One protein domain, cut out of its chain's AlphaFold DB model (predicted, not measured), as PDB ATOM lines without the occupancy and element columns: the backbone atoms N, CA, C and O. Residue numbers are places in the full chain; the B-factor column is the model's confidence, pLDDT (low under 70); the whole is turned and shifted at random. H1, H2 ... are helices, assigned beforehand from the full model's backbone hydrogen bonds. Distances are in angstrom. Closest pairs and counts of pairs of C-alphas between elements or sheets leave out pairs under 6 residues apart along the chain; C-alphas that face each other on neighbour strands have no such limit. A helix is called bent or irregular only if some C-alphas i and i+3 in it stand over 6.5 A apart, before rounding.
ATOM      1  N   PHE A  87     -31.695  24.811  11.109       93.19
ATOM      2  CA  PHE A  87     -32.602  23.807  10.551       93.19
ATOM      3  C   PHE A  87     -31.915  22.461  10.253       93.19
ATOM      4  O   PHE A  87     -32.584  21.431  10.125       93.19
ATOM      5  N   LEU A  88     -30.581  22.440  10.146       95.31
ATOM      6  CA  LEU A  88     -29.789  21.219   9.996       95.31
ATOM      7  C   LEU A  88     -29.547  20.501  11.329       95.31
ATOM      8  O   LEU A  88     -29.124  19.345  11.302       95.31
ATOM      9  N   GLY A  89     -29.840  21.122  12.477       95.81
ATOM     10  CA  GLY A  89     -29.562  20.591  13.815       95.81
ATOM     11  C   GLY A  89     -29.941  19.118  14.010       95.81
ATOM     12  O   GLY A  89     -29.066  18.322  14.352       95.81
ATOM     13  N   PRO A  90     -31.183  18.693  13.704       96.38
ATOM     14  CA  PRO A  90     -31.575  17.286  13.821       96.38
ATOM     15  C   PRO A  90     -30.730  16.329  12.963       96.38
ATOM     16  O   PRO A  90     -30.407  15.218  13.391       96.38
ATOM     17  N   ARG A  91     -30.332  16.755  11.754       95.81
ATOM     18  CA  ARG A  91     -29.497  15.952  10.842       95.81
ATOM     19  C   ARG A  91     -28.066  15.844  11.362       95.81
ATOM     20  O   ARG A  91     -27.504  14.752  11.353       95.81
ATOM     21  N   ILE A  92     -27.509  16.944  11.868       96.06
ATOM     22  CA  ILE A  92     -26.165  16.977  12.452       96.06
ATOM     23  C   ILE A  92     -26.093  16.108  13.707       96.06
ATOM     24  O   ILE A  92     -25.204  15.270  13.810       96.06
ATOM     25  N   VAL A  93     -27.057  16.231  14.620       96.12
ATOM     26  CA  VAL A  93     -27.136  15.395  15.828       96.12
ATOM     27  C   VAL A  93     -27.200  13.907  15.470       96.12
ATOM     28  O   VAL A  93     -26.468  13.097  16.039       96.12
ATOM     29  N   THR A  94     -28.017  13.548  14.476       95.62
ATOM     30  CA  THR A  94     -28.108  12.165  13.980       95.62
ATOM     31  C   THR A  94     -26.760  11.671  13.449       95.62
ATOM     32  O   THR A  94     -26.330  10.565  13.786       95.62
ATOM     33  N   ALA A  95     -26.067  12.489  12.653       95.06
ATOM     34  CA  ALA A  95     -24.752  12.155  12.113       95.06
ATOM     35  C   ALA A  95     -23.689  12.010  13.218       95.06
ATOM     36  O   ALA A  95     -22.926  11.046  13.204       95.06
ATOM     37  N   LEU A  96     -23.676  12.908  14.210       95.44
ATOM     38  CA  LEU A  96     -22.743  12.865  15.340       95.44
ATOM     39  C   LEU A  96     -22.952  11.625  16.215       95.44
ATOM     40  O   LEU A  96     -21.979  10.958  16.558       95.44
ATOM     41  N   ASN A  97     -24.200  11.286  16.538       96.12
ATOM     42  CA  ASN A  97     -24.512  10.088  17.323       96.12
ATOM     43  C   ASN A  97     -24.214   8.802  16.536       96.12
ATOM     44  O   ASN A  97     -23.763   7.819  17.115       96.12
ATOM     45  N   SER A  98     -24.390   8.817  15.210       96.06
ATOM     46  CA  SER A  98     -24.000   7.690  14.348       96.06
ATOM     47  C   SER A  98     -22.479   7.506  14.297       96.06
ATOM     48  O   SER A  98     -21.992   6.379  14.340       96.06
ATOM     49  N   ALA A  99     -21.721   8.606  14.232       94.94
ATOM     50  CA  ALA A  99     -20.259   8.586  14.216       94.94
ATOM     51  C   ALA A  99     -19.645   8.294  15.598       94.94
ATOM     52  O   ALA A  99     -18.533   7.774  15.681       94.94
ATOM     53  N   ASN A 100     -20.352   8.615  16.684       92.69
ATOM     54  CA  ASN A 100     -19.908   8.378  18.055       92.69
ATOM     55  C   ASN A 100     -21.036   7.792  18.926       92.69
ATOM     56  O   ASN A 100     -21.617   8.509  19.742       92.69
ATOM     57  N   PRO A 101     -21.315   6.478  18.815       89.62
ATOM     58  CA  PRO A 101     -22.458   5.839  19.478       89.62
ATOM     59  C   PRO A 101     -22.434   5.874  21.011       89.62
ATOM     60  O   PRO A 101     -23.451   5.631  21.654       89.62
ATOM     61  N   ALA A 102     -21.275   6.144  21.620       93.44
ATOM     62  CA  ALA A 102     -21.151   6.299  23.069       93.44
ATOM     63  C   ALA A 102     -21.630   7.678  23.566       93.44
ATOM     64  O   ALA A 102     -21.725   7.904  24.775       93.44
ATOM     65  N   LYS A 103     -21.885   8.618  22.650       90.44
ATOM     66  CA  LYS A 103     -22.438   9.942  22.934       90.44
ATOM     67  C   LYS A 103     -23.918   9.974  22.567       90.44
ATOM     68  O   LYS A 103     -24.373   9.245  21.696       90.44
ATOM     69  N   ASN A 104     -24.652  10.833  23.263       94.94
ATOM     70  CA  ASN A 104     -26.064  11.077  23.014       94.94
ATOM     71  C   ASN A 104     -26.292  12.585  22.954       94.94
ATOM     72  O   ASN A 104     -26.757  13.182  23.921       94.94
ATOM     73  N   TYR A 105     -25.868  13.188  21.846       95.75
ATOM     74  CA  TYR A 105     -26.123  14.594  21.575       95.75
ATOM     75  C   TYR A 105     -27.612  14.818  21.312       95.75
ATOM     76  O   TYR A 105     -28.276  13.963  20.716       95.75
ATOM     77  N   THR A 106     -28.114  15.984  21.700       96.88
ATOM     78  CA  THR A 106     -29.436  16.493  21.326       96.88
ATOM     79  C   THR A 106     -29.304  17.880  20.702       96.88
ATOM     80  O   THR A 106     -28.235  18.490  20.695       96.88
ATOM     81  N   THR A 107     -30.394  18.410  20.149       95.69
ATOM     82  CA  THR A 107     -30.412  19.797  19.656       95.69
ATOM     83  C   THR A 107     -30.218  20.822  20.775       95.69
ATOM     84  O   THR A 107     -29.764  21.927  20.496       95.69
ATOM     85  N   ASP A 108     -30.485  20.454  22.031       96.62
ATOM     86  CA  ASP A 108     -30.276  21.326  23.196       96.62
ATOM     87  C   ASP A 108     -28.783  21.518  23.517       96.62
ATOM     88  O   ASP A 108     -28.416  22.468  24.204       96.62
ATOM     89  N   ASP A 109     -27.906  20.661  22.978       95.44
ATOM     90  CA  ASP A 109     -26.448  20.819  23.066       95.44
ATOM     91  C   ASP A 109     -25.902  21.872  22.082       95.44
ATOM     92  O   ASP A 109     -24.691  22.107  22.011       95.44
ATOM     93  N   THR A 110     -26.776  22.502  21.294       95.31
ATOM     94  CA  THR A 110     -26.412  23.533  20.320       95.31
ATOM     95  C   THR A 110     -26.707  24.928  20.860       95.31
ATOM     96  O   THR A 110     -27.545  25.128  21.738       95.31
ATOM     97  N   ARG A 111     -25.995  25.926  20.338       96.12
ATOM     98  CA  ARG A 111     -26.237  27.337  20.646       96.12
ATOM     99  C   ARG A 111     -25.958  28.189  19.421       96.12
ATOM    100  O   ARG A 111     -25.142  27.806  18.581       96.12
ATOM    101  N   LEU A 112     -26.577  29.364  19.363       95.75
ATOM    102  CA  LEU A 112     -26.276  30.350  18.333       95.75
ATOM    103  C   LEU A 112     -24.795  30.748  18.399       95.75
ATOM    104  O   LEU A 112     -24.290  31.151  19.449       95.75
ATOM    105  N   TYR A 113     -24.099  30.592  17.272       94.69
ATOM    106  CA  TYR A 113     -22.703  31.007  17.116       94.69
ATOM    107  C   TYR A 113     -22.585  32.506  16.781       94.69
ATOM    108  O   TYR A 113     -21.607  33.152  17.150       94.69
ATOM    109  N   LEU A 114     -23.603  33.060  16.118       93.44
ATOM    110  CA  LEU A 114     -23.725  34.467  15.726       93.44
ATOM    111  C   LEU A 114     -25.024  35.061  16.300       93.44
ATOM    112  O   LEU A 114     -25.877  34.295  16.755       93.44
ATOM    113  N   PRO A 115     -25.187  36.399  16.307       94.69
ATOM    114  CA  PRO A 115     -26.449  37.040  16.669       94.69
ATOM    115  C   PRO A 115     -27.641  36.478  15.884       94.69
ATOM    116  O   PRO A 115     -27.501  36.108  14.721       94.69
ATOM    117  N   GLU A 116     -28.813  36.423  16.515       92.38
ATOM    118  CA  GLU A 116     -30.028  35.831  15.927       92.38
ATOM    119  C   GLU A 116     -30.498  36.554  14.652       92.38
ATOM    120  O   GLU A 116     -31.066  35.941  13.752       92.38
ATOM    121  N   ASP A 117     -30.215  37.851  14.539       92.69
ATOM    122  CA  ASP A 117     -30.512  38.670  13.363       92.69
ATOM    123  C   ASP A 117     -29.496  38.495  12.219       92.69
ATOM    124  O   ASP A 117     -29.715  38.985  11.104       92.69
ATOM    125  N   PHE A 118     -28.407  37.757  12.447       93.69
ATOM    126  CA  PHE A 118     -27.434  37.416  11.419       93.69
ATOM    127  C   PHE A 118     -27.767  36.064  10.778       93.69
ATOM    128  O   PHE A 118     -27.516  34.996  11.333       93.69
ATOM    129  N   THR A 119     -28.315  36.109   9.564       92.88
ATOM    130  CA  THR A 119     -28.812  34.935   8.840       92.88
ATOM    131  C   THR A 119     -28.008  34.686   7.566       92.88
ATOM    132  O   THR A 119     -27.242  35.530   7.102       92.88
ATOM    133  N   THR A 120     -28.221  33.537   6.923       90.62
ATOM    134  CA  THR A 120     -27.621  33.247   5.608       90.62
ATOM    135  C   THR A 120     -28.010  34.273   4.537       90.62
ATOM    136  O   THR A 120     -27.222  34.520   3.627       90.62
ATOM    137  N   ASN A 121     -29.169  34.928   4.673       92.00
ATOM    138  CA  ASN A 121     -29.601  36.005   3.777       92.00
ATOM    139  C   ASN A 121     -28.796  37.300   3.970       92.00
ATOM    140  O   ASN A 121     -28.646  38.065   3.020       92.00
ATOM    141  N   THR A 122     -28.277  37.561   5.175       94.06
ATOM    142  CA  THR A 122     -27.479  38.766   5.466       94.06
ATOM    143  C   THR A 122     -25.976  38.528   5.327       94.06
ATOM    144  O   THR A 122     -25.230  39.487   5.119       94.06
ATOM    145  N   PHE A 123     -25.529  37.268   5.361       91.56
ATOM    146  CA  PHE A 123     -24.120  36.890   5.244       91.56
ATOM    147  C   PHE A 123     -23.453  37.424   3.968       91.56
ATOM    148  O   PHE A 123     -22.471  38.160   4.061       91.56
ATOM    149  N   LEU A 124     -23.987  37.096   2.783       93.00
ATOM    150  CA  LEU A 124     -23.384  37.510   1.508       93.00
ATOM    151  C   LEU A 124     -23.381  39.038   1.316       93.00
ATOM    152  O   LEU A 124     -22.322  39.565   0.981       93.00
ATOM    153  N   PRO A 125     -24.484  39.775   1.575       92.31
ATOM    154  CA  PRO A 125     -24.464  41.239   1.528       92.31
ATOM    155  C   PRO A 125     -23.445  41.871   2.484       92.31
ATOM    156  O   PRO A 125     -22.761  42.820   2.108       92.31
ATOM    157  N   THR A 126     -23.311  41.332   3.701       91.94
ATOM    158  CA  THR A 126     -22.338  41.823   4.691       91.94
ATOM    159  C   THR A 126     -20.904  41.557   4.238       91.94
ATOM    160  O   THR A 126     -20.049  42.429   4.335       91.94
ATOM    161  N   TYR A 127     -20.631  40.369   3.697       91.56
ATOM    162  CA  TYR A 127     -19.315  40.053   3.149       91.56
ATOM    163  C   TYR A 127     -18.975  40.945   1.949       91.56
ATOM    164  O   TYR A 127     -17.892  41.522   1.901       91.56
ATOM    165  N   ALA A 128     -19.902  41.101   1.002       92.31
ATOM    166  CA  ALA A 128     -19.713  41.934  -0.182       92.31
ATOM    167  C   ALA A 128     -19.410  43.396   0.187       92.31
ATOM    168  O   ALA A 128     -18.469  43.981  -0.350       92.31
ATOM    169  N   SER A 129     -20.137  43.968   1.155       89.94
ATOM    170  CA  SER A 129     -19.907  45.345   1.617       89.94
ATOM    171  C   SER A 129     -18.563  45.551   2.322       89.94
ATOM    172  O   SER A 129     -18.137  46.689   2.485       89.94
ATOM    173  N   MET A 130     -17.880  44.476   2.717       90.69
ATOM    174  CA  MET A 130     -16.535  44.522   3.290       90.69
ATOM    175  C   MET A 130     -15.446  44.193   2.261       90.69
ATOM    176  O   MET A 130     -14.382  44.805   2.278       90.69
ATOM    177  N   ALA A 131     -15.690  43.209   1.392       92.75
ATOM    178  CA  ALA A 131     -14.676  42.610   0.525       92.75
ATOM    179  C   ALA A 131     -14.644  43.200  -0.893       92.75
ATOM    180  O   ALA A 131     -13.603  43.157  -1.544       92.75
ATOM    181  N   TRP A 132     -15.759  43.735  -1.392       90.12
ATOM    182  CA  TRP A 132     -15.879  44.240  -2.766       90.12
ATOM    183  C   TRP A 132     -15.898  45.765  -2.778       90.12
ATOM    184  O   TRP A 132     -16.897  46.391  -3.122       90.12
ATOM    185  N   GLN A 133     -14.795  46.364  -2.331       87.88
ATOM    186  CA  GLN A 133     -14.648  47.823  -2.259       87.88
ATOM    187  C   GLN A 133     -13.997  48.431  -3.506       87.88
ATOM    188  O   GLN A 133     -13.991  49.651  -3.675       87.88
TER     189      GLN A 133
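AT A GLANCE: This is residues 87 to 133 of the 143 residues of an uncharacterized protein of Penicillium freii (UniProt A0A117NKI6). Going along the printed part from residue 87, you meet a short helix, H1, near one end of a thin rod, then a long link that folds back beside H1 with residues 104 to 110 and runs on to a second helix, H2, at the other end. The two helices do not meet, and between them there is only the link. The printed part has 47 residues with two named helices, H1 then H2, and no named strand; the class is all helix. The whole is extended, with a radius of gyration of the C-alphas of 15.6 A and spans of 49 by 19 by 13 A.

HOW THE PARTS SIT: Look first at H1, residues 87 to 99, and then at H2, residues 120 to 131: they are apart, with no C-alpha of the one within 8 A of the other. Residues 111 to 117 of the link stand free, and so do residues 119 to 125, of which 120 to 125 belong to H2. In the backbones, 8 of 9 O i to N i+4 pairs of H1 and 6 of 8 of H2 are within hydrogen-bond range.

IN THESE COORDINATES: Find C-alpha 87 at (-32.602, 23.807, 10.551); from there H1 runs 19.9 A to C-alpha 99. It is irregular: C-alphas 87 and 90 are 7.4 A apart. H2 begins at C-alpha 120, at (-27.621, 33.247, 5.608), and runs 16.8 A to C-alpha 131, at (-14.676, 42.610, 0.525). It is only just irregular, with C-alphas 121 and 124 6.8 A apart.

THE WHOLE: The two C-alphas farthest apart, those of Ala 102 and Gln 133, are 49.1 A apart. The link from H1 to H2, residues 100 to 119, is long. The printed part has no cut, its mean pLDDT is 93.7, and no printed residue is under 70.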